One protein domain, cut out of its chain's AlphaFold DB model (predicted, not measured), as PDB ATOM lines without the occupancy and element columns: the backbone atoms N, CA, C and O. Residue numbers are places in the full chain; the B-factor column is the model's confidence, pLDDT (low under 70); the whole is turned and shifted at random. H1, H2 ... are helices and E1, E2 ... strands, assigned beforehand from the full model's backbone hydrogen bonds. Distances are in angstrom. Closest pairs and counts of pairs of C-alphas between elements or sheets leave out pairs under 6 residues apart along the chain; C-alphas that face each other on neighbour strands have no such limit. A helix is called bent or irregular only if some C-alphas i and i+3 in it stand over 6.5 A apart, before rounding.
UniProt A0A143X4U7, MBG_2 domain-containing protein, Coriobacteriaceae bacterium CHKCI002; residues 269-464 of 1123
ATOM      1  N   TYR A 269       2.388  35.507 -10.636       90.94
ATOM      2  CA  TYR A 269       2.277  35.845  -9.219       90.94
ATOM      3  C   TYR A 269       3.107  34.887  -8.364       90.94
ATOM      4  O   TYR A 269       3.242  33.701  -8.671       90.94
ATOM      5  N   VAL A 270       3.645  35.407  -7.264       91.12
ATOM      6  CA  VAL A 270       4.420  34.654  -6.279       91.12
ATOM      7  C   VAL A 270       3.937  35.020  -4.882       91.12
ATOM      8  O   VAL A 270       3.688  36.185  -4.580       91.12
ATOM      9  N   SER A 271       3.808  34.020  -4.018       90.31
ATOM     10  CA  SER A 271       3.624  34.201  -2.580       90.31
ATOM     11  C   SER A 271       4.844  33.644  -1.862       90.31
ATOM     12  O   SER A 271       5.363  32.587  -2.222       90.31
ATOM     13  N   SER A 272       5.321  34.366  -0.855       85.19
ATOM     14  CA  SER A 272       6.523  34.004  -0.110       85.19
ATOM     15  C   SER A 272       6.329  34.283   1.367       85.19
ATOM     16  O   SER A 272       5.717  35.286   1.731       85.19
ATOM     17  N   ASP A 273       6.869  33.403   2.204       78.25
ATOM     18  CA  ASP A 273       7.114  33.712   3.603       78.25
ATOM     19  C   ASP A 273       8.586  34.114   3.747       78.25
ATOM     20  O   ASP A 273       9.495  33.292   3.628       78.25
ATOM     21  N   LEU A 274       8.815  35.407   3.987       65.75
ATOM     22  CA  LEU A 274      10.154  35.973   4.155       65.75
ATOM     23  C   LEU A 274      10.864  35.458   5.418       65.75
ATOM     24  O   LEU A 274      12.084  35.554   5.491       65.75
ATOM     25  N   SER A 275      10.133  34.911   6.399       71.25
ATOM     26  CA  SER A 275      10.725  34.385   7.636       71.25
ATOM     27  C   SER A 275      11.312  32.980   7.481       71.25
ATOM     28  O   SER A 275      12.272  32.645   8.174       71.25
ATOM     29  N   THR A 276      10.782  32.177   6.553       78.50
ATOM     30  CA  THR A 276      11.267  30.815   6.266       78.50
ATOM     31  C   THR A 276      12.005  30.695   4.939       78.50
ATOM     32  O   THR A 276      12.635  29.674   4.690       78.50
ATOM     33  N   GLY A 277      11.940  31.702   4.064       80.88
ATOM     34  CA  GLY A 277      12.584  31.653   2.752       80.88
ATOM     35  C   GLY A 277      11.939  30.653   1.784       80.88
ATOM     36  O   GLY A 277      12.537  30.342   0.750       80.88
ATOM     37  N   VAL A 278      10.725  30.169   2.078       91.25
ATOM     38  CA  VAL A 278       9.933  29.315   1.183       91.25
ATOM     39  C   VAL A 278       8.930  30.170   0.407       91.25
ATOM     40  O   VAL A 278       8.185  30.970   0.981       91.25
ATOM     41  N   SER A 279       8.876  29.980  -0.909       92.50
ATOM     42  CA  SER A 279       7.915  30.648  -1.793       92.50
ATOM     43  C   SER A 279       7.309  29.694  -2.811       92.50
ATOM     44  O   SER A 279       8.015  28.831  -3.327       92.50
ATOM     45  N   PHE A 280       6.047  29.921  -3.171       95.12
ATOM     46  CA  PHE A 280       5.357  29.280  -4.289       95.12
ATOM     47  C   PHE A 280       4.933  30.345  -5.302       95.12
ATOM     48  O   PHE A 280       4.385  31.381  -4.923       95.12
ATOM     49  N   GLY A 281       5.160  30.093  -6.586       94.38
ATOM     50  CA  GLY A 281       4.735  30.987  -7.655       94.38
ATOM     51  C   GLY A 281       4.238  30.238  -8.878       94.38
ATOM     52  O   GLY A 281       4.471  29.039  -9.044       94.38
ATOM     53  N   TYR A 282       3.499  30.957  -9.710       94.12
ATOM     54  CA  TYR A 282       2.881  30.424 -10.910       94.12
ATOM     55  C   TYR A 282       2.653  31.542 -11.936       94.12
ATOM     56  O   TYR A 282       2.263  32.659 -11.585       94.12
ATOM     57  N   ALA A 283       2.898  31.229 -13.206       93.75
ATOM     58  CA  ALA A 283       2.714  32.122 -14.344       93.75
ATOM     59  C   ALA A 283       1.964  31.410 -15.470       93.75
ATOM     60  O   ALA A 283       1.923  30.182 -15.502       93.75
ATOM     61  N   THR A 284       1.367  32.167 -16.395       91.38
ATOM     62  CA  THR A 284       0.583  31.586 -17.490       91.38
ATOM     63  C   THR A 284       0.497  32.429 -18.766       91.38
ATOM     64  O   THR A 284       0.584  33.659 -18.755       91.38
ATOM     65  N   ASP A 285       0.269  31.742 -19.892       89.75
ATOM     66  CA  ASP A 285      -0.186  32.288 -21.173       89.75
ATOM     67  C   ASP A 285      -1.627  32.825 -21.150       89.75
ATOM     68  O   ASP A 285      -2.057  33.471 -22.109       89.75
ATOM     69  N   GLY A 286      -2.348  32.564 -20.056       84.12
ATOM     70  CA  GLY A 286      -3.693  33.035 -19.761       84.12
ATOM     71  C   GLY A 286      -4.812  32.242 -20.432       84.12
ATOM     72  O   GLY A 286      -5.968  32.550 -20.151       84.12
ATOM     73  N   LYS A 287      -4.499  31.253 -21.286       76.94
ATOM     74  CA  LYS A 287      -5.460  30.539 -22.149       76.94
ATOM     75  C   LYS A 287      -5.990  29.241 -21.550       76.94
ATOM     76  O   LYS A 287      -7.002  28.737 -22.021       76.94
ATOM     77  N   PHE A 288      -5.323  28.666 -20.552       68.19
ATOM     78  CA  PHE A 288      -5.742  27.387 -19.956       68.19
ATOM     79  C   PHE A 288      -6.550  27.563 -18.655       68.19
ATOM     80  O   PHE A 288      -7.192  26.632 -18.169       68.19
ATOM     81  N   ASP A 289      -6.583  28.785 -18.118       71.00
ATOM     82  CA  ASP A 289      -6.859  29.016 -16.690       71.00
ATOM     83  C   ASP A 289      -8.252  29.551 -16.404       71.00
ATOM     84  O   ASP A 289      -8.671  29.616 -15.250       71.00
ATOM     85  N   GLY A 290      -9.034  29.815 -17.455       59.34
ATOM     86  CA  GLY A 290     -10.483  29.948 -17.321       59.34
ATOM     87  C   GLY A 290     -11.088  28.757 -16.568       59.34
ATOM     88  O   GLY A 290     -11.981  28.939 -15.749       59.34
ATOM     89  N   VAL A 291     -10.534  27.550 -16.737       57.25
ATOM     90  CA  VAL A 291     -10.999  26.330 -16.054       57.25
ATOM     91  C   VAL A 291     -10.802  26.380 -14.530       57.25
ATOM     92  O   VAL A 291     -11.604  25.782 -13.818       57.25
ATOM     93  N   ILE A 292      -9.813  27.127 -14.019       67.88
ATOM     94  CA  ILE A 292      -9.540  27.258 -12.574       67.88
ATOM     95  C   ILE A 292     -10.720  27.928 -11.849       67.88
ATOM     96  O   ILE A 292     -11.114  27.490 -10.772       67.88
ATOM     97  N   MET A 293     -11.319  28.961 -12.460       64.44
ATOM     98  CA  MET A 293     -12.372  29.792 -11.844       64.44
ATOM     99  C   MET A 293     -13.705  29.808 -12.624       64.44
ATOM    100  O   MET A 293     -14.593  30.606 -12.327       64.44
ATOM    101  N   GLY A 294     -13.880  28.928 -13.618       63.50
ATOM    102  CA  GLY A 294     -15.120  28.777 -14.397       63.50
ATOM    103  C   GLY A 294     -15.333  29.774 -15.552       63.50
ATOM    104  O   GLY A 294     -16.460  29.911 -16.032       63.50
ATOM    105  N   GLY A 295     -14.280  30.463 -15.996       69.19
ATOM    106  CA  GLY A 295     -14.256  31.358 -17.160       69.19
ATOM    107  C   GLY A 295     -13.945  30.666 -18.496       69.19
ATOM    108  O   GLY A 295     -13.717  29.458 -18.560       69.19
ATOM    109  N   THR A 296     -13.907  31.438 -19.588       71.00
ATOM    110  CA  THR A 296     -13.424  30.952 -20.900       71.00
ATOM    111  C   THR A 296     -11.897  30.947 -20.987       71.00
ATOM    112  O   THR A 296     -11.248  31.654 -20.220       71.00
ATOM    113  N   GLU A 297     -11.330  30.236 -21.971       69.06
ATOM    114  CA  GLU A 297      -9.881  30.214 -22.254       69.06
ATOM    115  C   GLU A 297      -9.269  31.627 -22.247       69.06
ATOM    116  O   GLU A 297      -8.432  31.908 -21.403       69.06
ATOM    117  N   ASP A 298      -9.781  32.570 -23.048       72.44
ATOM    118  CA  ASP A 298      -9.247  33.948 -23.138       72.44
ATOM    119  C   ASP A 298      -9.447  34.832 -21.878       72.44
ATOM    120  O   ASP A 298      -9.108  36.016 -21.893       72.44
ATOM    121  N   GLN A 299     -10.038  34.312 -20.797       77.75
ATOM    122  CA  GLN A 299     -10.325  35.068 -19.567       77.75
ATOM    123  C   GLN A 299      -9.445  34.669 -18.371       77.75
ATOM    124  O   GLN A 299      -9.557  35.303 -17.321       77.75
ATOM    125  N   GLY A 300      -8.581  33.652 -18.496       80.62
ATOM    126  CA  GLY A 300      -7.823  33.090 -17.371       80.62
ATOM    127  C   GLY A 300      -7.021  34.133 -16.588       80.62
ATOM    128  O   GLY A 300      -7.246  34.313 -15.393       80.62
ATOM    129  N   ALA A 301      -6.165  34.894 -17.276       83.88
ATOM    130  CA  ALA A 301      -5.345  35.953 -16.672       83.88
ATOM    131  C   ALA A 301      -6.171  37.032 -15.935       83.88
ATOM    132  O   ALA A 301      -5.788  37.482 -14.858       83.88
ATOM    133  N   MET A 302      -7.330  37.414 -16.485       84.38
ATOM    134  CA  MET A 302      -8.226  38.410 -15.882       84.38
ATOM    135  C   MET A 302      -8.847  37.899 -14.574       84.38
ATOM    136  O   MET A 302      -8.916  38.640 -13.597       84.38
ATOM    137  N   TYR A 303      -9.277  36.634 -14.536       80.75
ATOM    138  CA  TYR A 303      -9.799  36.030 -13.309       80.75
ATOM    139  C   TYR A 303      -8.710  35.831 -12.253       80.75
ATOM    140  O   TYR A 303      -8.960  36.095 -11.081       80.75
ATOM    141  N   LEU A 304      -7.510  35.402 -12.652       86.94
ATOM    142  CA  LEU A 304      -6.386  35.247 -11.728       86.94
ATOM    143  C   LEU A 304      -5.998  36.586 -11.079       86.94
ATOM    144  O   LEU A 304      -5.811  36.631  -9.866       86.94
ATOM    145  N   ASP A 305      -5.972  37.690 -11.835       86.38
ATOM    146  CA  ASP A 305      -5.694  39.020 -11.274       86.38
ATOM    147  C   ASP A 305      -6.770  39.499 -10.288       86.38
ATOM    148  O   ASP A 305      -6.436  40.049  -9.241       86.38
ATOM    149  N   TRP A 306      -8.051  39.230 -10.567       84.44
ATOM    150  CA  TRP A 306      -9.152  39.555  -9.650       84.44
ATOM    151  C   TRP A 306      -9.170  38.710  -8.372       84.44
ATOM    152  O   TRP A 306      -9.691  39.167  -7.356       84.44
ATOM    153  N   TYR A 307      -8.661  37.475  -8.421       82.00
ATOM    154  CA  TYR A 307      -8.760  36.524  -7.310       82.00
ATOM    155  C   TYR A 307      -7.470  36.324  -6.505       82.00
ATOM    156  O   TYR A 307      -7.537  35.704  -5.444       82.00
ATOM    157  N   LYS A 308      -6.328  36.876  -6.937       85.81
ATOM    158  CA  LYS A 308      -5.031  36.730  -6.245       85.81
ATOM    159  C   LYS A 308      -5.058  37.150  -4.772       85.81
ATOM    160  O   LYS A 308      -4.472  36.470  -3.937       85.81
ATOM    161  N   ASP A 309      -5.815  38.199  -4.447       84.81
ATOM    162  CA  ASP A 309      -5.956  38.729  -3.083       84.81
ATOM    163  C   ASP A 309      -6.778  37.791  -2.168       84.81
ATOM    164  O   ASP A 309      -6.788  37.946  -0.948       84.81
ATOM    165  N   TYR A 310      -7.457  36.791  -2.746       85.12
ATOM    166  CA  TYR A 310      -8.186  35.735  -2.036       85.12
ATOM    167  C   TYR A 310      -7.394  34.420  -1.930       85.12
ATOM    168  O   TYR A 310      -7.911  33.450  -1.367       85.12
ATOM    169  N   PHE A 311      -6.169  34.355  -2.468       89.44
ATOM    170  CA  PHE A 311      -5.312  33.178  -2.347       89.44
ATOM    171  C   PHE A 311      -4.608  33.165  -0.986       89.44
ATOM    172  O   PHE A 311      -3.686  33.936  -0.729       89.44
ATOM    173  N   ALA A 312      -5.017  32.242  -0.116       90.50
ATOM    174  CA  ALA A 312      -4.284  31.929   1.102       90.50
ATOM    175  C   ALA A 312      -3.045  31.088   0.757       90.50
ATOM    176  O   ALA A 312      -3.142  30.093   0.036       90.50
ATOM    177  N   TYR A 313      -1.879  31.475   1.270       92.12
ATOM    178  CA  TYR A 313      -0.630  30.738   1.088       92.12
ATOM    179  C   TYR A 313      -0.434  29.727   2.223       92.12
ATOM    180  O   TYR A 313      -0.448  30.100   3.396       92.12
ATOM    181  N   TYR A 314      -0.240  28.458   1.869       91.44
ATOM    182  CA  TYR A 314       0.133  27.390   2.795       91.44
ATOM    183  C   TYR A 314       1.574  26.966   2.540       91.44
ATOM    184  O   TYR A 314       1.985  26.825   1.387       91.44
ATOM    185  N   TYR A 315       2.306  26.692   3.617       91.12
ATOM    186  CA  TYR A 315       3.628  26.080   3.576       91.12
ATOM    187  C   TYR A 315       3.814  25.122   4.762       91.12
ATOM    188  O   TYR A 315       3.173  25.274   5.803       91.12
ATOM    189  N   SER A 316       4.718  24.157   4.616       88.50
ATOM    190  CA  SER A 316       5.221  23.331   5.713       88.50
ATOM    191  C   SER A 316       6.721  23.106   5.566       88.50
ATOM    192  O   SER A 316       7.175  22.746   4.477       88.50
ATOM    193  N   ASP A 317       7.452  23.180   6.672       85.94
ATOM    194  CA  ASP A 317       8.711  22.452   6.827       85.94
ATOM    195  C   ASP A 317       8.416  21.133   7.557       85.94
ATOM    196  O   ASP A 317       7.728  21.113   8.582       85.94
ATOM    197  N   ALA A 318       8.870  20.028   6.978       80.31
ATOM    198  CA  ALA A 318       8.643  18.670   7.445       80.31
ATOM    199  C   ALA A 318       9.955  17.912   7.723       80.31
ATOM    200  O   ALA A 318       9.914  16.684   7.841       80.31
ATOM    201  N   ALA A 319      11.094  18.608   7.849       66.75
ATOM    202  CA  ALA A 319      12.412  18.006   8.078       66.75
ATOM    203  C   ALA A 319      12.444  16.993   9.247       66.75
ATOM    204  O   ALA A 319      13.038  15.927   9.109       66.75
ATOM    205  N   ASP A 320      11.710  17.233  10.339       60.03
ATOM    206  CA  ASP A 320      11.638  16.337  11.512       60.03
ATOM    207  C   ASP A 320      10.562  15.223  11.424       60.03
ATOM    208  O   ASP A 320      10.197  14.598  12.426       60.03
ATOM    209  N   SER A 321       9.985  14.974  10.246       73.00
ATOM    210  CA  SER A 321       8.879  14.020  10.078       73.00
ATOM    211  C   SER A 321       9.333  12.583   9.781       73.00
ATOM    212  O   SER A 321      10.431  12.322   9.293       73.00
ATOM    213  N   SER A 322       8.437  11.608   9.971       72.06
ATOM    214  CA  SER A 322       8.687  10.222   9.537       72.06
ATOM    215  C   SER A 322       8.823  10.070   8.015       72.06
ATOM    216  O   SER A 322       9.325   9.049   7.556       72.06
ATOM    217  N   ALA A 323       8.374  11.059   7.234       78.94
ATOM    218  CA  ALA A 323       8.553  11.082   5.786       78.94
ATOM    219  C   ALA A 323      10.010  11.387   5.386       78.94
ATOM    220  O   ALA A 323      10.444  10.910   4.339       78.94
ATOM    221  N   THR A 324      10.776  12.081   6.237       86.88
ATOM    222  CA  THR A 324      12.195  12.390   6.008       86.88
ATOM    223  C   THR A 324      13.034  11.122   5.894       86.88
ATOM    224  O   THR A 324      13.773  10.978   4.928       86.88
ATOM    225  N   GLN A 325      12.878  10.152   6.805       88.31
ATOM    226  CA  GLN A 325      13.634   8.895   6.719       88.31
ATOM    227  C   GLN A 325      13.297   8.119   5.437       88.31
ATOM    228  O   GLN A 325      14.199   7.632   4.769       88.31
ATOM    229  N   SER A 326      12.019   8.053   5.046       90.75
ATOM    230  CA  SER A 326      11.618   7.381   3.800       90.75
ATOM    231  C   SER A 326      12.164   8.078   2.551       90.75
ATOM    232  O   SER A 326      12.550   7.404   1.602       90.75
ATOM    233  N   ALA A 327      12.221   9.414   2.540       93.25
ATOM    234  CA  ALA A 327      12.867  10.161   1.466       93.25
ATOM    235  C   ALA A 327      14.389   9.929   1.450       93.25
ATOM    236  O   ALA A 327      14.952   9.717   0.381       93.25
ATOM    237  N   LEU A 328      15.037   9.910   2.619       92.56
ATOM    238  CA  LEU A 328      16.475   9.686   2.766       92.56
ATOM    239  C   LEU A 328      16.891   8.286   2.296       92.56
ATOM    240  O   LEU A 328      17.834   8.165   1.517       92.56
ATOM    241  N   ASP A 329      16.157   7.250   2.713       91.94
ATOM    242  CA  ASP A 329      16.384   5.865   2.288       91.94
ATOM    243  C   ASP A 329      16.322   5.752   0.751       91.94
ATOM    244  O   ASP A 329      17.211   5.170   0.133       91.94
ATOM    245  N   LEU A 330      15.315   6.375   0.123       94.81
ATOM    246  CA  LEU A 330      15.138   6.386  -1.335       94.81
ATOM    247  C   LEU A 330      16.188   7.234  -2.074       94.81
ATOM    248  O   LEU A 330      16.573   6.878  -3.185       94.81
ATOM    249  N   ILE A 331      16.665   8.342  -1.494       95.31
ATOM    250  CA  ILE A 331      17.766   9.140  -2.064       95.31
ATOM    251  C   ILE A 331      19.074   8.336  -2.022       95.31
ATOM    252  O   ILE A 331      19.826   8.348  -2.996       95.31
ATOM    253  N   GLY A 332      19.308   7.573  -0.950       91.31
ATOM    254  CA  GLY A 332      20.449   6.662  -0.834       91.31
ATOM    255  C   GLY A 332      20.482   5.556  -1.899       91.31
ATOM    256  O   GLY A 332      21.564   5.106  -2.264       91.31
ATOM    257  N   GLU A 333      19.331   5.153  -2.451       92.50
ATOM    258  CA  GLU A 333      19.252   4.197  -3.570       92.50
ATOM    259  C   GLU A 333      19.623   4.804  -4.940       92.50
ATOM    260  O   GLU A 333      19.857   4.051  -5.886       92.50
ATOM    261  N   LEU A 334      19.672   6.137  -5.078       90.50
ATOM    262  CA  LEU A 334      19.965   6.801  -6.357       90.50
ATOM    263  C   LEU A 334      21.463   6.969  -6.650       90.50
ATOM    264  O   LEU A 334      21.812   7.217  -7.802       90.50
ATOM    265  N   GLU A 335      22.334   6.870  -5.637       84.12
ATOM    266  CA  GLU A 335      23.792   7.106  -5.737       84.12
ATOM    267  C   GLU A 335      24.170   8.494  -6.331       84.12
ATOM    268  O   GLU A 335      25.301   8.726  -6.752       84.12
ATOM    269  N   ASP A 336      23.225   9.446  -6.343       84.12
ATOM    270  CA  ASP A 336      23.362  10.810  -6.891       84.12
ATOM    271  C   ASP A 336      24.215  11.759  -6.023       84.12
ATOM    272  O   ASP A 336      24.562  12.855  -6.473       84.12
ATOM    273  N   ILE A 337      24.464  11.364  -4.773       87.06
ATOM    274  CA  ILE A 337      25.171  12.098  -3.721       87.06
ATOM    275  C   ILE A 337      25.776  11.071  -2.751       87.06
ATOM    276  O   ILE A 337      25.129  10.071  -2.427       87.06
ATOM    277  N   GLU A 338      27.020  11.272  -2.309       83.75
ATOM    278  CA  GLU A 338      27.632  10.389  -1.311       83.75
ATOM    279  C   GLU A 338      27.074  10.712   0.084       83.75
ATOM    280  O   GLU A 338      26.857  11.873   0.419       83.75
ATOM    281  N   ASN A 339      26.806   9.671   0.882       85.50
ATOM    282  CA  ASN A 339      26.362   9.772   2.280       85.50
ATOM    283  C   ASN A 339      25.282  10.862   2.533       85.50
ATOM    284  O   ASN A 339      25.543  11.791   3.294       85.50
ATOM    285  N   PRO A 340      24.093  10.805   1.897       90.62
ATOM    286  CA  PRO A 340      23.109  11.885   1.979       90.62
ATOM    287  C   PRO A 340      22.675  12.216   3.415       90.62
ATOM    288  O   PRO A 340      22.431  11.327   4.231       90.62
ATOM    289  N   ALA A 341      22.457  13.503   3.678       89.69
ATOM    290  CA  ALA A 341      21.619  14.010   4.759       89.69
ATOM    291  C   ALA A 341      20.576  14.973   4.181       89.69
ATOM    292  O   ALA A 341      20.891  15.801   3.332       89.69
ATOM    293  N   ILE A 342      19.328  14.887   4.647       91.44
ATOM    294  CA  ILE A 342      18.295  15.863   4.281       91.44
ATOM    295  C   ILE A 342      18.473  17.103   5.158       91.44
ATOM    296  O   ILE A 342      18.358  17.012   6.377       91.44
ATOM    297  N   SER A 343      18.734  18.248   4.530       89.75
ATOM    298  CA  SER A 343      18.868  19.553   5.191       89.75
ATOM    299  C   SER A 343      17.575  20.371   5.177       89.75
ATOM    300  O   SER A 343      17.446  21.319   5.945       89.75
ATOM    301  N   GLY A 344      16.592  19.987   4.357       92.00
ATOM    302  CA  GLY A 344      15.252  20.571   4.380       92.00
ATOM    303  C   GLY A 344      14.233  19.745   3.600       92.00
ATOM    304  O   GLY A 344      14.568  19.106   2.601       92.00
ATOM    305  N   MET A 345      12.973  19.749   4.041       94.12
ATOM    306  CA  MET A 345      11.883  19.079   3.328       94.12
ATOM    307  C   MET A 345      10.619  19.938   3.342       94.12
ATOM    308  O   MET A 345       9.881  19.979   4.323       94.12
ATOM    309  N   TYR A 346      10.361  20.607   2.225       94.75
ATOM    310  CA  TYR A 346       9.398  21.699   2.138       94.75
ATOM    311  C   TYR A 346       8.189  21.326   1.285       94.75
ATOM    312  O   TYR A 346       8.314  20.644   0.270       94.75
ATOM    313  N   SER A 347       7.012  21.830   1.634       95.19
ATOM    314  CA  SER A 347       5.852  21.808   0.738       95.19
ATOM    315  C   SER A 347       5.119  23.144   0.802       95.19
ATOM    316  O   SER A 347       5.186  23.830   1.823       95.19
ATOM    317  N   ALA A 348       4.482  23.555  -0.295       95.75
ATOM    318  CA  ALA A 348       3.758  24.818  -0.367       95.75
ATOM    319  C   ALA A 348       2.675  24.807  -1.455       95.75
ATOM    320  O   ALA A 348       2.701  23.983  -2.371       95.75
ATOM    321  N   GLY A 349       1.738  25.752  -1.373       94.25
ATOM    322  CA  GLY A 349       0.750  26.000  -2.422       94.25
ATOM    323  C   GLY A 349      -0.287  27.057  -2.041       94.25
ATOM    324  O   GLY A 349      -0.322  27.549  -0.912       94.25
ATOM    325  N   TRP A 350      -1.153  27.401  -2.994       93.50
ATOM    326  CA  TRP A 350      -2.265  28.330  -2.775       93.50
ATOM    327  C   TRP A 350      -3.565  27.611  -2.434       93.50
ATOM    328  O   TRP A 350      -3.843  26.526  -2.943       93.50
ATOM    329  N   SER A 351      -4.406  28.273  -1.644       92.19
ATOM    330  CA  SER A 351      -5.791  27.892  -1.410       92.19
ATOM    331  C   SER A 351      -6.760  29.027  -1.713       92.19
ATOM    332  O   SER A 351      -6.501  30.183  -1.405       92.19
ATOM    333  N   ILE A 352      -7.938  28.667  -2.218       88.12
ATOM    334  CA  ILE A 352      -9.106  29.542  -2.354       88.12
ATOM    335  C   ILE A 352     -10.032  29.497  -1.118       88.12
ATOM    336  O   ILE A 352     -11.244  29.706  -1.233       88.12
ATOM    337  N   GLU A 353      -9.491  29.218   0.078       85.81
ATOM    338  CA  GLU A 353     -10.262  29.093   1.328       85.81
ATOM    339  C   GLU A 353     -11.141  30.315   1.617       85.81
ATOM    340  O   GLU A 353     -12.299  30.150   1.999       85.81
ATOM    341  N   LEU A 354     -10.656  31.532   1.356       82.56
ATOM    342  CA  LEU A 354     -11.422  32.766   1.575       82.56
ATOM    343  C   LEU A 354     -12.717  32.838   0.741       82.56
ATOM    344  O   LEU A 354     -13.627  33.591   1.085       82.56
ATOM    345  N   MET A 355     -12.830  32.034  -0.324       80.94
ATOM    346  CA  MET A 355     -14.040  31.894  -1.141       80.94
ATOM    347  C   MET A 355     -14.833  30.615  -0.834       80.94
ATOM    348  O   MET A 355     -16.062  30.637  -0.889       80.94
ATOM    349  N   MET A 356     -14.157  29.501  -0.527       82.88
ATOM    350  CA  MET A 356     -14.782  28.178  -0.348       82.88
ATOM    351  C   MET A 356     -15.108  27.815   1.110       82.88
ATOM    352  O   MET A 356     -15.887  26.893   1.348       82.88
ATOM    353  N   GLY A 357     -14.542  28.525   2.088       87.00
ATOM    354  CA  GLY A 357     -14.686  28.240   3.520       87.00
ATOM    355  C   GLY A 357     -13.959  26.974   3.997       87.00
ATOM    356  O   GLY A 357     -14.270  26.480   5.081       87.00
ATOM    357  N   ALA A 358     -13.053  26.432   3.179       91.00
ATOM    358  CA  ALA A 358     -12.194  25.288   3.478       91.00
ATOM    359  C   ALA A 358     -10.921  25.319   2.597       91.00
ATOM    360  O   ALA A 358     -10.981  25.884   1.497       91.00
ATOM    361  N   PRO A 359      -9.804  24.689   3.015       92.50
ATOM    362  CA  PRO A 359      -8.525  24.689   2.294       92.50
ATOM    363  C   PRO A 359      -8.564  23.865   0.994       92.50
ATOM    364  O   PRO A 359      -8.131  22.716   0.932       92.50
ATOM    365  N   VAL A 360      -9.107  24.464  -0.065       91.94
ATOM    366  CA  VAL A 360      -9.183  23.915  -1.430       91.94
ATOM    367  C   VAL A 360      -8.100  24.563  -2.293       91.94
ATOM    368  O   VAL A 360      -7.969  25.786  -2.247       91.94
ATOM    369  N   THR A 361      -7.343  23.797  -3.082       91.31
ATOM    370  CA  THR A 361      -6.390  24.357  -4.063       91.31
ATOM    371  C   THR A 361      -7.120  24.822  -5.331       91.31
ATOM    372  O   THR A 361      -8.051  24.143  -5.768       91.31
ATOM    373  N   PRO A 362      -6.711  25.933  -5.975       87.81
ATOM    374  CA  PRO A 362      -7.191  26.263  -7.318       87.81
ATOM    375  C   PRO A 362      -6.769  25.212  -8.373       87.81
ATOM    376  O   PRO A 362      -7.419  25.074  -9.407       87.81
ATOM    377  N   PHE A 363      -5.713  24.430  -8.120       88.69
ATOM    378  CA  PHE A 363      -5.116  23.499  -9.085       88.69
ATOM    379  C   PHE A 363      -5.565  22.041  -8.861       88.69
ATOM    380  O   PHE A 363      -4.787  21.200  -8.404       88.69
ATOM    381  N   GLY A 364      -6.830  21.740  -9.166       77.38
ATOM    382  CA  GLY A 364      -7.423  20.407  -8.956       77.38
ATOM    383  C   GLY A 364      -6.854  19.268  -9.827       77.38
ATOM    384  O   GLY A 364      -6.064  19.486 -10.746       77.38
ATOM    385  N   ASP A 365      -7.309  18.034  -9.570       77.69
ATOM    386  CA  ASP A 365      -6.764  16.765 -10.114       77.69
ATOM    387  C   ASP A 365      -6.430  16.730 -11.619       77.69
ATOM    388  O   ASP A 365      -5.469  16.080 -12.023       77.69
ATOM    389  N   ASN A 366      -7.235  17.381 -12.466       77.56
ATOM    390  CA  ASN A 366      -7.120  17.302 -13.931       77.56
ATOM    391  C   ASN A 366      -6.248  18.415 -14.546       77.56
ATOM    392  O   ASN A 366      -6.283  18.614 -15.762       77.56
ATOM    393  N   TYR A 367      -5.524  19.174 -13.726       85.56
ATOM    394  CA  TYR A 367      -4.684  20.282 -14.170       85.56
ATOM    395  C   TYR A 367      -3.253  19.803 -14.482       85.56
ATOM    396  O   TYR A 367      -2.664  19.075 -13.688       85.56
ATOM    397  N   SER A 368      -2.683  20.216 -15.621       90.44
ATOM    398  CA  SER A 368      -1.309  19.870 -16.033       90.44
ATOM    399  C   SER A 368      -0.433  21.119 -16.094       90.44
ATOM    400  O   SER A 368      -0.807  22.076 -16.769       90.44
ATOM    401  N   PHE A 369       0.745  21.097 -15.465       92.75
ATOM    402  CA  PHE A 369       1.708  22.208 -15.498       92.75
ATOM    403  C   PHE A 369       2.767  21.988 -16.584       92.75
ATOM    404  O   PHE A 369       3.522  21.017 -16.525       92.75
ATOM    405  N   LEU A 370       2.840  22.885 -17.568       93.00
ATOM    406  CA  LEU A 370       3.727  22.787 -18.731       93.00
ATOM    407  C   LEU A 370       4.649  24.003 -18.812       93.00
ATOM    408  O   LEU A 370       4.196  25.147 -18.740       93.00
ATOM    409  N   SER A 371       5.936  23.755 -19.046       91.69
ATOM    410  CA  SER A 371       6.984  24.787 -19.016       91.69
ATOM    411  C   SER A 371       6.765  25.934 -20.018       91.69
ATOM    412  O   SER A 371       7.047  27.083 -19.702       91.69
ATOM    413  N   GLU A 372       6.199  25.657 -21.199       91.12
ATOM    414  CA  GLU A 372       5.939  26.664 -22.251       91.12
ATOM    415  C   GLU A 372       4.609  27.433 -22.092       91.12
ATOM    416  O   GLU A 372       4.329  28.350 -22.869       91.12
ATOM    417  N   ARG A 373       3.751  27.064 -21.128       89.00
ATOM    418  CA  ARG A 373       2.391  27.628 -21.013       89.00
ATOM    419  C   ARG A 373       2.000  28.116 -19.637       89.00
ATOM    420  O   ARG A 373       1.366  29.158 -19.557       89.00
ATOM    421  N   ASN A 374       2.268  27.326 -18.609       91.56
ATOM    422  CA  ASN A 374       1.716  27.530 -17.280       91.56
ATOM    423  C   ASN A 374       2.652  26.965 -16.190       91.56
ATOM    424  O   ASN A 374       2.261  26.050 -15.456       91.56
ATOM    425  N   PRO A 375       3.917  27.426 -16.112       94.31
ATOM    426  CA  PRO A 375       4.860  26.931 -15.121       94.31
ATOM    427  C   PRO A 375       4.456  27.349 -13.703       94.31
ATOM    428  O   PRO A 375       4.205  28.521 -13.428       94.31
ATOM    429  N   ALA A 376       4.471  26.383 -12.784       95.69
ATOM    430  CA  ALA A 376       4.598  26.642 -11.353       95.69
ATOM    431  C   ALA A 376       6.066  26.496 -10.931       95.69
ATOM    432  O   ALA A 376       6.841  25.792 -11.583       95.69
ATOM    433  N   TRP A 377       6.446  27.123  -9.823       95.94
ATOM    434  CA  TRP A 377       7.757  26.970  -9.202       95.94
ATOM    435  C   TRP A 377       7.663  27.082  -7.684       95.94
ATOM    436  O   TRP A 377       6.735  27.673  -7.127       95.94
ATOM    437  N   MET A 378       8.671  26.538  -7.014       95.12
ATOM    438  CA  MET A 378       8.976  26.869  -5.631       95.12
ATOM    439  C   MET A 378      10.394  27.412  -5.539       95.12
ATOM    440  O   MET A 378      11.257  27.064  -6.341       95.12
ATOM    441  N   SER A 379      10.644  28.230  -4.523       93.19
ATOM    442  CA  SER A 379      12.005  28.431  -4.044       93.19
ATOM    443  C   SER A 379      12.090  28.092  -2.566       93.19
ATOM    444  O   SER A 379      11.168  28.395  -1.808       93.19
ATOM    445  N   VAL A 380      13.168  27.404  -2.199       93.19
ATOM    446  CA  VAL A 380      13.382  26.777  -0.893       93.19
ATOM    447  C   VAL A 380      14.778  27.113  -0.355       93.19
ATOM    448  O   VAL A 380      15.694  27.297  -1.164       93.19
ATOM    449  N   PRO A 381      14.973  27.179   0.975       92.06
ATOM    450  CA  PRO A 381      16.297  27.315   1.573       92.06
ATOM    451  C   PRO A 381      17.200  26.109   1.287       92.06
ATOM    452  O   PRO A 381      16.729  24.971   1.254       92.06
ATOM    453  N   ILE A 382      18.498  26.365   1.142       88.88
ATOM    454  CA  ILE A 382      19.569  25.364   1.017       88.88
ATOM    455  C   ILE A 382      20.702  25.687   1.997       88.88
ATOM    456  O   ILE A 382      20.879  26.846   2.374       88.88
ATOM    457  N   SER A 383      21.482  24.675   2.388       78.94
ATOM    458  CA  SER A 383      22.652  24.874   3.257       78.94
ATOM    459  C   SER A 383      23.936  25.189   2.475       78.94
ATOM    460  O   SER A 383      24.825  25.860   2.997       78.94
ATOM    461  N   SER A 384      24.020  24.745   1.214       77.19
ATOM    462  CA  SER A 384      25.207  24.858   0.367       77.19
ATOM    463  C   SER A 384      24.838  25.061  -1.106       77.19
ATOM    464  O   SER A 384      23.831  24.553  -1.589       77.19
ATOM    465  N   GLY A 385      25.713  25.714  -1.876       69.88
ATOM    466  CA  GLY A 385      25.624  25.726  -3.345       69.88
ATOM    467  C   GLY A 385      25.860  24.354  -4.002       69.88
ATOM    468  O   GLY A 385      25.691  24.225  -5.211       69.88
ATOM    469  N   SER A 386      26.257  23.339  -3.223       80.50
ATOM    470  CA  SER A 386      26.404  21.940  -3.646       80.50
ATOM    471  C   SER A 386      25.199  21.049  -3.313       80.50
ATOM    472  O   SER A 386      25.257  19.856  -3.607       80.50
ATOM    473  N   SER A 387      24.139  21.584  -2.692       89.88
ATOM    474  CA  SER A 387      22.940  20.804  -2.360       89.88
ATOM    475  C   SER A 387      22.301  20.186  -3.610       89.88
ATOM    476  O   SER A 387      22.293  20.782  -4.687       89.88
ATOM    477  N   VAL A 388      21.686  19.013  -3.471       93.56
ATOM    478  CA  VAL A 388      20.901  18.366  -4.531       93.56
ATOM    479  C   VAL A 388      19.421  18.404  -4.158       93.56
ATOM    480  O   VAL A 388      19.049  18.110  -3.022       93.56
ATOM    481  N   VAL A 389      18.563  18.769  -5.116       95.44
ATOM    482  CA  VAL A 389      17.120  18.924  -4.883       95.44
ATOM    483  C   VAL A 389      16.326  17.802  -5.552       95.44
ATOM    484  O   VAL A 389      16.556  17.442  -6.710       95.44
ATOM    485  N   TYR A 390      15.362  17.257  -4.815       96.19
ATOM    486  CA  TYR A 390      14.506  16.155  -5.239       96.19
ATOM    487  C   TYR A 390      13.029  16.516  -5.064       96.19
ATOM    488  O   TYR A 390      12.637  17.148  -4.085       96.19
ATOM    489  N   TYR A 391      12.185  16.049  -5.981       97.19
ATOM    490  CA  TYR A 391      10.744  15.958  -5.768       97.19
ATOM    491  C   TYR A 391      10.423  14.589  -5.154       97.19
ATOM    492  O   TYR A 391      10.635  13.552  -5.789       97.19
ATOM    493  N   ALA A 392       9.931  14.587  -3.917       95.69
ATOM    494  CA  ALA A 392       9.480  13.403  -3.193       95.69
ATOM    495  C   ALA A 392       7.955  13.277  -3.262       95.69
ATOM    496  O   ALA A 392       7.238  14.270  -3.149       95.69
ATOM    497  N   TYR A 393       7.450  12.053  -3.421       94.88
ATOM    498  CA  TYR A 393       6.030  11.768  -3.620       94.88
ATOM    499  C   TYR A 393       5.578  10.489  -2.898       94.88
ATOM    500  O   TYR A 393       6.319   9.508  -2.776       94.88
ATOM    501  N   GLY A 394       4.324  10.483  -2.449       94.62
ATOM    502  CA  GLY A 394       3.692   9.335  -1.812       94.62
ATOM    503  C   GLY A 394       2.223   9.568  -1.462       94.62
ATOM    504  O   GLY A 394       1.550  10.394  -2.077       94.62
ATOM    505  N   THR A 395       1.716   8.844  -0.460       94.94
ATOM    506  CA  THR A 395       0.375   9.074   0.112       94.94
ATOM    507  C   THR A 395       0.432   9.081   1.635       94.94
ATOM    508  O   THR A 395       1.322   8.467   2.222       94.94
ATOM    509  N   VAL A 396      -0.543   9.716   2.292       92.44
ATOM    510  CA  VAL A 396      -0.603   9.807   3.767       92.44
ATOM    511  C   VAL A 396      -0.493   8.437   4.452       92.44
ATOM    512  O   VAL A 396       0.171   8.315   5.476       92.44
ATOM    513  N   GLY A 397      -1.108   7.392   3.889       90.94
ATOM    514  CA  GLY A 397      -1.080   6.039   4.459       90.94
ATOM    515  C   GLY A 397       0.171   5.217   4.133       90.94
ATOM    516  O   GLY A 397       0.461   4.267   4.855       90.94
ATOM    517  N   SER A 398       0.903   5.554   3.065       90.94
ATOM    518  CA  SER A 398       2.104   4.810   2.635       90.94
ATOM    519  C   SER A 398       3.421   5.532   2.937       90.94
ATOM    520  O   SER A 398       4.479   4.924   2.801       90.94
ATOM    521  N   GLY A 399       3.373   6.808   3.332       90.81
ATOM    522  CA  GLY A 399       4.555   7.667   3.392       90.81
ATOM    523  C   GLY A 399       5.099   7.990   1.998       90.81
ATOM    524  O   GLY A 399       4.406   7.818   0.989       90.81
ATOM    525  N   ILE A 400       6.346   8.463   1.945       94.69
ATOM    526  CA  ILE A 400       7.072   8.704   0.691       94.69
ATOM    527  C   ILE A 400       7.485   7.365   0.087       94.69
ATOM    528  O   ILE A 400       8.042   6.511   0.771       94.69
ATOM    529  N   THR A 401       7.187   7.182  -1.199       94.94
ATOM    530  CA  THR A 401       7.441   5.930  -1.936       94.94
ATOM    531  C   THR A 401       8.191   6.147  -3.250       94.94
ATOM    532  O   THR A 401       8.557   5.182  -3.916       94.94
ATOM    533  N   SER A 402       8.432   7.401  -3.631       94.25
ATOM    534  CA  SER A 402       9.226   7.775  -4.796       94.25
ATOM    535  C   SER A 402       9.933   9.100  -4.536       94.25
ATOM    536  O   SER A 402       9.345  10.018  -3.966       94.25
ATOM    537  N   VAL A 403      11.182   9.203  -4.982       95.50
ATOM    538  CA  VAL A 403      11.929  10.458  -5.082       95.50
ATOM    539  C   VAL A 403      12.498  10.568  -6.493       95.50
ATOM    540  O   VAL A 403      12.812   9.557  -7.125       95.50
ATOM    541  N   LYS A 404      12.617  11.791  -7.004       95.06
ATOM    542  CA  LYS A 404      13.235  12.076  -8.300       95.06
ATOM    543  C   LYS A 404      14.078  13.338  -8.185       95.06
ATOM    544  O   LYS A 404      13.554  14.372  -7.779       95.06
ATOM    545  N   LYS A 405      15.348  13.269  -8.579       96.06
ATOM    546  CA  LYS A 405      16.207  14.449  -8.741       96.06
ATOM    547  C   LYS A 405      15.587  15.399  -9.768       96.06
ATOM    548  O   LYS A 405      15.131  14.948 -10.824       96.06
ATOM    549  N   ILE A 406      15.529  16.683  -9.437       95.62
ATOM    550  CA  ILE A 406      14.986  17.737 -10.300       95.62
ATOM    551  C   ILE A 406      16.029  18.831 -10.504       95.62
ATOM    552  O   ILE A 406      16.870  19.067  -9.637       95.62
ATOM    553  N   ASP A 407      15.970  19.497 -11.654       92.94
ATOM    554  CA  ASP A 407      16.864  20.613 -11.940       92.94
ATOM    555  C   ASP A 407      16.510  21.809 -11.044       92.94
ATOM    556  O   ASP A 407      15.344  22.200 -10.920       92.94
ATOM    557  N   ALA A 408      17.537  22.393 -10.434       93.06
ATOM    558  CA  ALA A 408      17.435  23.544  -9.552       93.06
ATOM    559  C   ALA A 408      18.478  24.597  -9.937       93.06
ATOM    560  O   ALA A 408      19.580  24.267 -10.374       93.06
ATOM    561  N   SER A 409      18.129  25.873  -9.776       91.19
ATOM    562  CA  SER A 409      19.084  26.985  -9.870       91.19
ATOM    563  C   SER A 409      19.421  27.471  -8.468       91.19
ATOM    564  O   SER A 409      18.510  27.746  -7.692       91.19
ATOM    565  N   PHE A 410      20.709  27.545  -8.144       88.56
ATOM    566  CA  PHE A 410      21.210  27.815  -6.796       88.56
ATOM    567  C   PHE A 410      21.897  29.176  -6.755       88.56
ATOM    568  O   PHE A 410      22.742  29.453  -7.607       88.56
ATOM    569  N   GLU A 411      21.575  29.997  -5.759       85.81
ATOM    570  CA  GLU A 411      22.333  31.208  -5.444       85.81
ATOM    571  C   GLU A 411      22.079  31.649  -3.993       85.81
ATOM    572  O   GLU A 411      20.990  31.445  -3.449       85.81
ATOM    573  N   GLN A 412      23.091  32.261  -3.367       78.50
ATOM    574  CA  GLN A 412      23.099  32.617  -1.942       78.50
ATOM    575  C   GLN A 412      22.781  31.394  -1.062       78.50
ATOM    576  O   GLN A 412      23.603  30.489  -0.948       78.50
ATOM    577  N   ASN A 413      21.596  31.364  -0.455       86.44
ATOM    578  CA  ASN A 413      21.090  30.308   0.418       86.44
ATOM    579  C   ASN A 413      19.736  29.760  -0.068       86.44
ATOM    580  O   ASN A 413      18.959  29.243   0.738       86.44
ATOM    581  N   ARG A 414      19.419  29.879  -1.369       89.50
ATOM    582  CA  ARG A 414      18.142  29.410  -1.933       89.50
ATOM    583  C   ARG A 414      18.315  28.642  -3.242       89.50
ATOM    584  O   ARG A 414      19.157  28.968  -4.076       89.50
ATOM    585  N   ALA A 415      17.457  27.644  -3.432       92.38
ATOM    586  CA  ALA A 415      17.254  26.960  -4.704       92.38
ATOM    587  C   ALA A 415      15.922  27.393  -5.330       92.38
ATOM    588  O   ALA A 415      14.917  27.507  -4.627       92.38
ATOM    589  N   LEU A 416      15.896  27.604  -6.646       93.69
ATOM    590  CA  LEU A 416      14.692  27.754  -7.468       93.69
ATOM    591  C   LEU A 416      14.423  26.443  -8.213       93.69
ATOM    592  O   LEU A 416      15.288  25.984  -8.960       93.69
ATOM    593  N   VAL A 417      13.225  25.877  -8.061       95.75
ATOM    594  CA  VAL A 417      12.787  24.652  -8.747       95.75
ATOM    595  C   VAL A 417      11.482  24.862  -9.501       95.75
ATOM    596  O   VAL A 417      10.491  25.332  -8.942       95.75
ATOM    597  N   TYR A 418      11.452  24.462 -10.772       95.75
ATOM    598  CA  TYR A 418      10.236  24.492 -11.584       95.75
ATOM    599  C   TYR A 418       9.423  23.205 -11.407       95.75
ATOM    600  O   TYR A 418       9.936  22.092 -11.530       95.75
ATOM    601  N   LEU A 419       8.131  23.369 -11.136       96.69
ATOM    602  CA  LEU A 419       7.161  22.323 -10.814       96.69
ATOM    603  C   LEU A 419       6.289  22.005 -12.029       96.69
ATOM    604  O   LEU A 419       5.064  22.095 -11.997       96.69
ATOM    605  N   THR A 420       6.944  21.656 -13.131       95.75
ATOM    606  CA  THR A 420       6.290  21.288 -14.390       95.75
ATOM    607  C   THR A 420       6.329  19.784 -14.603       95.75
ATOM    608  O   THR A 420       7.086  19.055 -13.951       95.75
ATOM    609  N   LYS A 421       5.532  19.300 -15.549       95.06
ATOM    610  CA  LYS A 421       5.568  17.915 -16.011       95.06
ATOM    611  C   LYS A 421       6.914  17.539 -16.611       95.06
ATOM    612  O   LYS A 421       7.368  16.417 -16.405       95.06
ATOM    613  N   GLU A 422       7.564  18.455 -17.325       95.06
ATOM    614  CA  GLU A 422       8.885  18.207 -17.905       95.06
ATOM    615  C   GLU A 422       9.938  18.008 -16.800       95.06
ATOM    616  O   GLU A 422      10.676  17.024 -16.826       95.06
ATOM    617  N   SER A 423       9.934  18.883 -15.788       92.56
ATOM    618  CA  SER A 423      10.838  18.822 -14.632       92.56
ATOM    619  C   SER A 423      10.554  17.617 -13.726       92.56
ATOM    620  O   SER A 423      11.416  16.767 -13.501       92.56
ATOM    621  N   THR A 424       9.321  17.474 -13.236       94.50
ATOM    622  CA  THR A 424       8.969  16.488 -12.198       94.50
ATOM    623  C   THR A 424       8.589  15.120 -12.769       94.50
ATOM    624  O   THR A 424       8.850  14.095 -12.146       94.50
ATOM    625  N   GLY A 425       8.041  15.057 -13.985       92.38
ATOM    626  CA  GLY A 425       7.437  13.853 -14.573       92.38
ATOM    627  C   GLY A 425       5.958  13.635 -14.221       92.38
ATOM    628  O   GLY A 425       5.359  12.689 -14.732       92.38
ATOM    629  N   PHE A 426       5.356  14.491 -13.388       91.56
ATOM    630  CA  PHE A 426       3.956  14.398 -12.955       91.56
ATOM    631  C   PHE A 426       3.095  15.455 -13.660       91.56
ATOM    632  O   PHE A 426       3.557  16.564 -13.891       91.56
ATOM    633  N   GLU A 427       1.835  15.146 -13.985       92.31
ATOM    634  CA  GLU A 427       0.909  16.141 -14.567       92.31
ATOM    635  C   GLU A 427       0.660  17.298 -13.581       92.31
ATOM    636  O   GLU A 427       0.861  18.464 -13.922       92.31
ATOM    637  N   ASN A 428       0.293  16.955 -12.339       93.31
ATOM    638  CA  ASN A 428       0.039  17.890 -11.246       93.31
ATOM    639  C   ASN A 428       0.992  17.619 -10.062       93.31
ATOM    640  O   ASN A 428       0.626  16.880  -9.144       93.31
ATOM    641  N   PRO A 429       2.217  18.177 -10.060       94.62
ATOM    642  CA  PRO A 429       3.108  18.112  -8.900       94.62
ATOM    643  C   PRO A 429       2.697  19.074  -7.771       94.62
ATOM    644  O   PRO A 429       3.178  18.939  -6.650       94.62
ATOM    645  N   VAL A 430       1.799  20.032  -8.033       95.38
ATOM    646  CA  VAL A 430       1.392  21.067  -7.066       95.38
ATOM    647  C   VAL A 430       0.352  20.556  -6.065       95.38
ATOM    648  O   VAL A 430       0.439  20.880  -4.886       95.38
ATOM    649  N   LEU A 431      -0.610  19.729  -6.483       94.81
ATOM    650  CA  LEU A 431      -1.633  19.178  -5.585       94.81
ATOM    651  C   LEU A 431      -1.037  18.349  -4.420       94.81
ATOM    652  O   LEU A 431      -1.446  18.580  -3.283       94.81
ATOM    653  N   PRO A 432      -0.060  17.439  -4.624       94.94
ATOM    654  CA  PRO A 432       0.575  16.713  -3.521       94.94
ATOM    655  C   PRO A 432       1.345  17.631  -2.556       94.94
ATOM    656  O   PRO A 432       1.305  17.399  -1.347       94.94
ATOM    657  N   LEU A 433       1.997  18.683  -3.070       96.19
ATOM    658  CA  LEU A 433       2.658  19.714  -2.255       96.19
ATOM    659  C   LEU A 433       1.632  20.511  -1.433       96.19
ATOM    660  O   LEU A 433       1.810  20.696  -0.234       96.19
ATOM    661  N   PHE A 434       0.515  20.916  -2.042       96.00
ATOM    662  CA  PHE A 434      -0.570  21.605  -1.342       96.00
ATOM    663  C   PHE A 434      -1.207  20.735  -0.249       96.00
ATOM    664  O   PHE A 434      -1.480  21.220   0.849       96.00
ATOM    665  N   ASN A 435      -1.445  19.451  -0.528       95.31
ATOM    666  CA  ASN A 435      -2.001  18.515   0.446       95.31
ATOM    667  C   ASN A 435      -1.073  18.378   1.663       95.31
ATOM    668  O   ASN A 435      -1.540  18.438   2.800       95.31
ATOM    669  N   ALA A 436       0.236  18.240   1.444       94.56
ATOM    670  CA  ALA A 436       1.217  18.220   2.526       94.56
ATOM    671  C   ALA A 436       1.214  19.537   3.333       94.56
ATOM    672  O   ALA A 436       1.123  19.495   4.558       94.56
ATOM    673  N   ALA A 437       1.206  20.690   2.655       94.56
ATOM    674  CA  ALA A 437       1.283  22.010   3.284       94.56
ATOM    675  C   ALA A 437       0.029  22.385   4.094       94.56
ATOM    676  O   ALA A 437       0.118  23.021   5.140       94.56
ATOM    677  N   SER A 438      -1.153  22.010   3.599       93.81
ATOM    678  CA  SER A 438      -2.446  22.350   4.212       93.81
ATOM    679  C   SER A 438      -2.944  21.321   5.230       93.81
ATOM    680  O   SER A 438      -3.816  21.636   6.041       93.81
ATOM    681  N   GLY A 439      -2.446  20.080   5.177       93.00
ATOM    682  CA  GLY A 439      -3.003  18.958   5.940       93.00
ATOM    683  C   GLY A 439      -4.432  18.572   5.525       93.00
ATOM    684  O   GLY A 439      -5.125  17.887   6.280       93.00
ATOM    685  N   ALA A 440      -4.886  19.008   4.344       93.69
ATOM    686  CA  ALA A 440      -6.233  18.787   3.819       93.69
ATOM    687  C   ALA A 440      -6.230  18.020   2.484       93.69
ATOM    688  O   ALA A 440      -5.195  17.821   1.850       93.69
ATOM    689  N   GLU A 441      -7.405  17.546   2.071       93.56
ATOM    690  CA  GLU A 441      -7.648  16.954   0.753       93.56
ATOM    691  C   GLU A 441      -7.959  18.071  -0.256       93.56
ATOM    692  O   GLU A 441      -9.090  18.566  -0.310       93.56
ATOM    693  N   GLY A 442      -6.966  18.483  -1.047       90.25
ATOM    694  CA  GLY A 442      -6.964  19.756  -1.774       90.25
ATOM    695  C   GLY A 442      -8.100  19.980  -2.770       90.25
ATOM    696  O   GLY A 442      -8.467  21.125  -3.007       90.25
ATOM    697  N   ASN A 443      -8.728  18.929  -3.301       87.56
ATOM    698  CA  ASN A 443      -9.906  19.064  -4.171       87.56
ATOM    699  C   ASN A 443     -11.215  19.353  -3.408       87.56
ATOM    700  O   ASN A 443     -12.229  19.680  -4.022       87.56
ATOM    701  N   THR A 444     -11.237  19.167  -2.084       89.25
ATOM    702  CA  THR A 444     -12.469  19.209  -1.269       89.25
ATOM    703  C   THR A 444     -12.368  20.051   0.002       89.25
ATOM    704  O   THR A 444     -13.402  20.371   0.586       89.25
ATOM    705  N   GLY A 445     -11.153  20.370   0.466       90.25
ATOM    706  CA  GLY A 445     -10.909  20.997   1.769       90.25
ATOM    707  C   GLY A 445     -11.267  20.103   2.964       90.25
ATOM    708  O   GLY A 445     -11.320  20.572   4.099       90.25
ATOM    709  N   GLY A 446     -11.554  18.820   2.717       92.25
ATOM    710  CA  GLY A 446     -11.877  17.830   3.739       92.25
ATOM    711  C   GLY A 446     -10.639  17.242   4.430       92.25
ATOM    712  O   GLY A 446      -9.506  17.515   4.031       92.25
ATOM    713  N   PRO A 447     -10.839  16.402   5.462       93.81
ATOM    714  CA  PRO A 447      -9.748  15.673   6.099       93.81
ATOM    715  C   PRO A 447      -9.134  14.652   5.134       93.81
ATOM    716  O   PRO A 447      -9.844  14.018   4.351       93.81
ATOM    717  N   GLN A 448      -7.823  14.460   5.242       94.62
ATOM    718  CA  GLN A 448      -7.081  13.516   4.411       94.62
ATOM    719  C   GLN A 448      -7.427  12.050   4.709       94.62
ATOM    720  O   GLN A 448      -7.887  11.681   5.793       94.62
ATOM    721  N   SER A 449      -7.159  11.204   3.721       94.62
ATOM    722  CA  SER A 449      -7.314   9.752   3.728       94.62
ATOM    723  C   SER A 449      -5.964   9.064   3.505       94.62
ATOM    724  O   SER A 449      -5.033   9.674   2.992       94.62
ATOM    725  N   GLU A 450      -5.856   7.764   3.792       95.00
ATOM    726  CA  GLU A 450      -4.634   6.978   3.521       95.00
ATOM    727  C   GLU A 450      -4.189   7.021   2.040       95.00
ATOM    728  O   GLU A 450      -3.007   6.848   1.732       95.00
ATOM    729  N   THR A 451      -5.127   7.279   1.125       94.81
ATOM    730  CA  THR A 451      -4.903   7.400  -0.324       94.81
ATOM    731  C   THR A 451      -4.624   8.822  -0.808       94.81
ATOM    732  O   THR A 451      -4.288   8.984  -1.978       94.81
ATOM    733  N   THR A 452      -4.755   9.841   0.045       94.81
ATOM    734  CA  THR A 452      -4.508  11.240  -0.332       94.81
ATOM    735  C   THR A 452      -3.036  11.413  -0.719       94.81
ATOM    736  O   THR A 452      -2.167  11.039   0.078       94.81
ATOM    737  N   PRO A 453      -2.727  11.937  -1.920       94.38
ATOM    738  CA  PRO A 453      -1.351  12.109  -2.361       94.38
ATOM    739  C   PRO A 453      -0.679  13.244  -1.587       94.38
ATOM    740  O   PRO A 453      -1.302  14.274  -1.331       94.38
ATOM    741  N   ILE A 454       0.594  13.057  -1.246       94.12
ATOM    742  CA  ILE A 454       1.447  14.051  -0.583       94.12
ATOM    743  C   ILE A 454       2.794  14.127  -1.299       94.12
ATOM    744  O   ILE A 454       3.265  13.128  -1.851       94.12
ATOM    745  N   GLY A 455       3.413  15.301  -1.298       95.00
ATOM    746  CA  GLY A 455       4.722  15.510  -1.901       95.00
ATOM    747  C   GLY A 455       5.496  16.634  -1.230       95.00
ATOM    748  O   GLY A 455       4.914  17.462  -0.535       95.00
ATOM    749  N   TYR A 456       6.811  16.630  -1.438       96.44
ATOM    750  CA  TYR A 456       7.749  17.587  -0.853       96.44
ATOM    751  C   TYR A 456       8.894  17.887  -1.824       96.44
ATOM    752  O   TYR A 456       9.300  17.031  -2.613       96.44
ATOM    753  N   ILE A 457       9.450  19.090  -1.721       97.19
ATOM    754  CA  ILE A 457      10.759  19.455  -2.254       97.19
ATOM    755  C   ILE A 457      11.786  19.147  -1.168       97.19
ATOM    756  O   ILE A 457      11.794  19.786  -0.117       97.19
ATOM    757  N   VAL A 458      12.612  18.136  -1.411       95.81
ATOM    758  CA  VAL A 458      13.658  17.678  -0.494       95.81
ATOM    759  C   VAL A 458      14.985  18.270  -0.939       95.81
ATOM    760  O   VAL A 458      15.378  18.100  -2.091       95.81
ATOM    761  N   VAL A 459      15.676  18.933  -0.021       94.81
ATOM    762  CA  VAL A 459      17.058  19.381  -0.186       94.81
ATOM    763  C   VAL A 459      17.946  18.400   0.569       94.81
ATOM    764  O   VAL A 459      17.722  18.148   1.755       94.81
ATOM    765  N   ALA A 460      18.921  17.820  -0.127       92.81
ATOM    766  CA  ALA A 460      19.903  16.921   0.459       92.81
ATOM    767  C   ALA A 460      21.328  17.428   0.220       92.81
ATOM    768  O   ALA A 460      21.658  17.912  -0.864       92.81
ATOM    769  N   ASP A 461      22.161  17.269   1.236       89.81
ATOM    770  CA  ASP A 461      23.582  17.596   1.257       89.81
ATOM    771  C   ASP A 461      24.401  16.330   1.547       89.81
ATOM    772  O   ASP A 461      23.866  15.325   2.021       89.81
ATOM    773  N   GLU A 462      25.703  16.360   1.259       87.06
ATOM    774  CA  GLU A 462      26.617  15.305   1.704       87.06
ATOM    775  C   GLU A 462      26.797  15.435   3.221       87.06
ATOM    776  O   GLU A 462      27.182  16.491   3.729       87.06
ATOM    777  N   ALA A 463      26.477  14.377   3.966       83.31
ATOM    778  CA  ALA A 463      26.579  14.397   5.417       83.31
ATOM    779  C   ALA A 463      28.058  14.438   5.837       83.31
ATOM    780  O   ALA A 463      28.861  13.649   5.322       83.31
ATOM    781  N   PRO A 464      28.428  15.309   6.795       82.62
ATOM    782  CA  PRO A 464      29.822  15.576   7.106       82.62
ATOM    783  C   PRO A 464      30.547  14.322   7.607       82.62
ATOM    784  O   PRO A 464      30.030  13.542   8.410       82.62
TER     785      PRO A 464
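What this domain is: This is residues 269 to 464 of the 1123 residues of the protein "MBG_2 domain-containing protein" of Coriobacteriaceae bacterium CHKCI002 (UniProt A0A143X4U7). Two strongly twisted five-stranded sheets form a sandwich, partly face to face with their strands crossed, and the sheet with the longer strands curls round two helices, H3 and H6. H1, H2 and H4 gather at one end of the longest axis, while the end of E10 lies toward the other. The printed part has 196 residues with six named helices and ten named strands, in the order E1 E2 H1 H2 E3 H3 E4 H4 E5 E6 E7 E8 E9 H5 H6 E10. The sheets run E3 E4 E10 E6 E7 and E1 E2 E5 E9 E8, both antiparallel; the class is mixed, helices and strands. The whole is compact, with a radius of gyration of the C-alphas of 16.3 A and spans of 52 by 35 by 30 A.

How they stand to each other: One sheet holds, strand beside strand, E3 (residues 312 to 317), E4 (340 to 351), E10 (453 to 462), E6 (388 to 395) and E7 (399 to 405). Within hydrogen-bond range are N 314 and O 349 at 2.9 A, N 346 and O 457 at 2.9 A, N 390 and O 458 at 2.9 A and, in the hairpin E6 and E7, N 393 and O 402 at 2.8 A. This sheet curls round H6, residues 430 to 438, and the C-alphas of Pro 432 and Ile 454 are its closest to E10, at 4.1 A. It also curls round H3, residues 322 to 332, whose closest C-alphas to E7 are Ser 326 and Ile 400, at 5.7 A. The other sheet holds E1 (269 to 273), E2 (278 to 284), E5 (376 to 381), E9 (414 to 418) and E8 (408 to 411), with N 271 and O 280 at 2.8 A, N 281 and O 377 at 2.9 A, N 378 and O 417 at 2.9 A and N 416 and O 409 at 2.8 A. In the sandwich, two sheets face to face, the facing parts are 9.3 A centre to centre and the strands stand at 55 degrees; the closest C-alphas of E2 and E4 are Phe 280 and Gly 349, 6.0 A apart. H2, residues 297 to 310, only grazes the second sheet with residues 300 to 308. With residues 297 to 303 alone it touches H1, residues 290 to 293, closest at the C-alphas of Gly 300 and Gly 290, 4.1 A. With residue 310 alone it only just touches H4, residues 353 to 356, with 3 pairs of C-alphas within 8 A, the closest Tyr 310 and Leu 354 at 5.7 A. H5, residues 421 to 424, only grazes both sheets. Every O i to N i+4 pair is within hydrogen-bond range in H6, against 6 of 10 in H2 and 6 of 7 in H3; H1, H4 and H5 are too short for such a pair.

Where its parts are: E4 is 33.2 A long from C-alpha 340 at (23.109, 11.885, 1.979), E10 28.4 A, E6 23.0 A and E2 21.0 A. H2, 21.0 A, is irregular: C-alphas 298 and 301 are 7.8 A apart. E1 begins at C-alpha 269 (2.277, 35.845, -9.219) and E10 ends at C-alpha 462 (26.617, 15.305, 1.704).

The domain as a whole: The two C-alphas farthest apart, Thr 296 and Pro 464, are 53.8 A apart, and the printed part has no cut. The long links are H4 to E5, residues 357 to 375, and H6 to E10, residues 439 to 452. Mean pLDDT of the printed part is 88.3; 12 residues are under 70, among them 290 to 295.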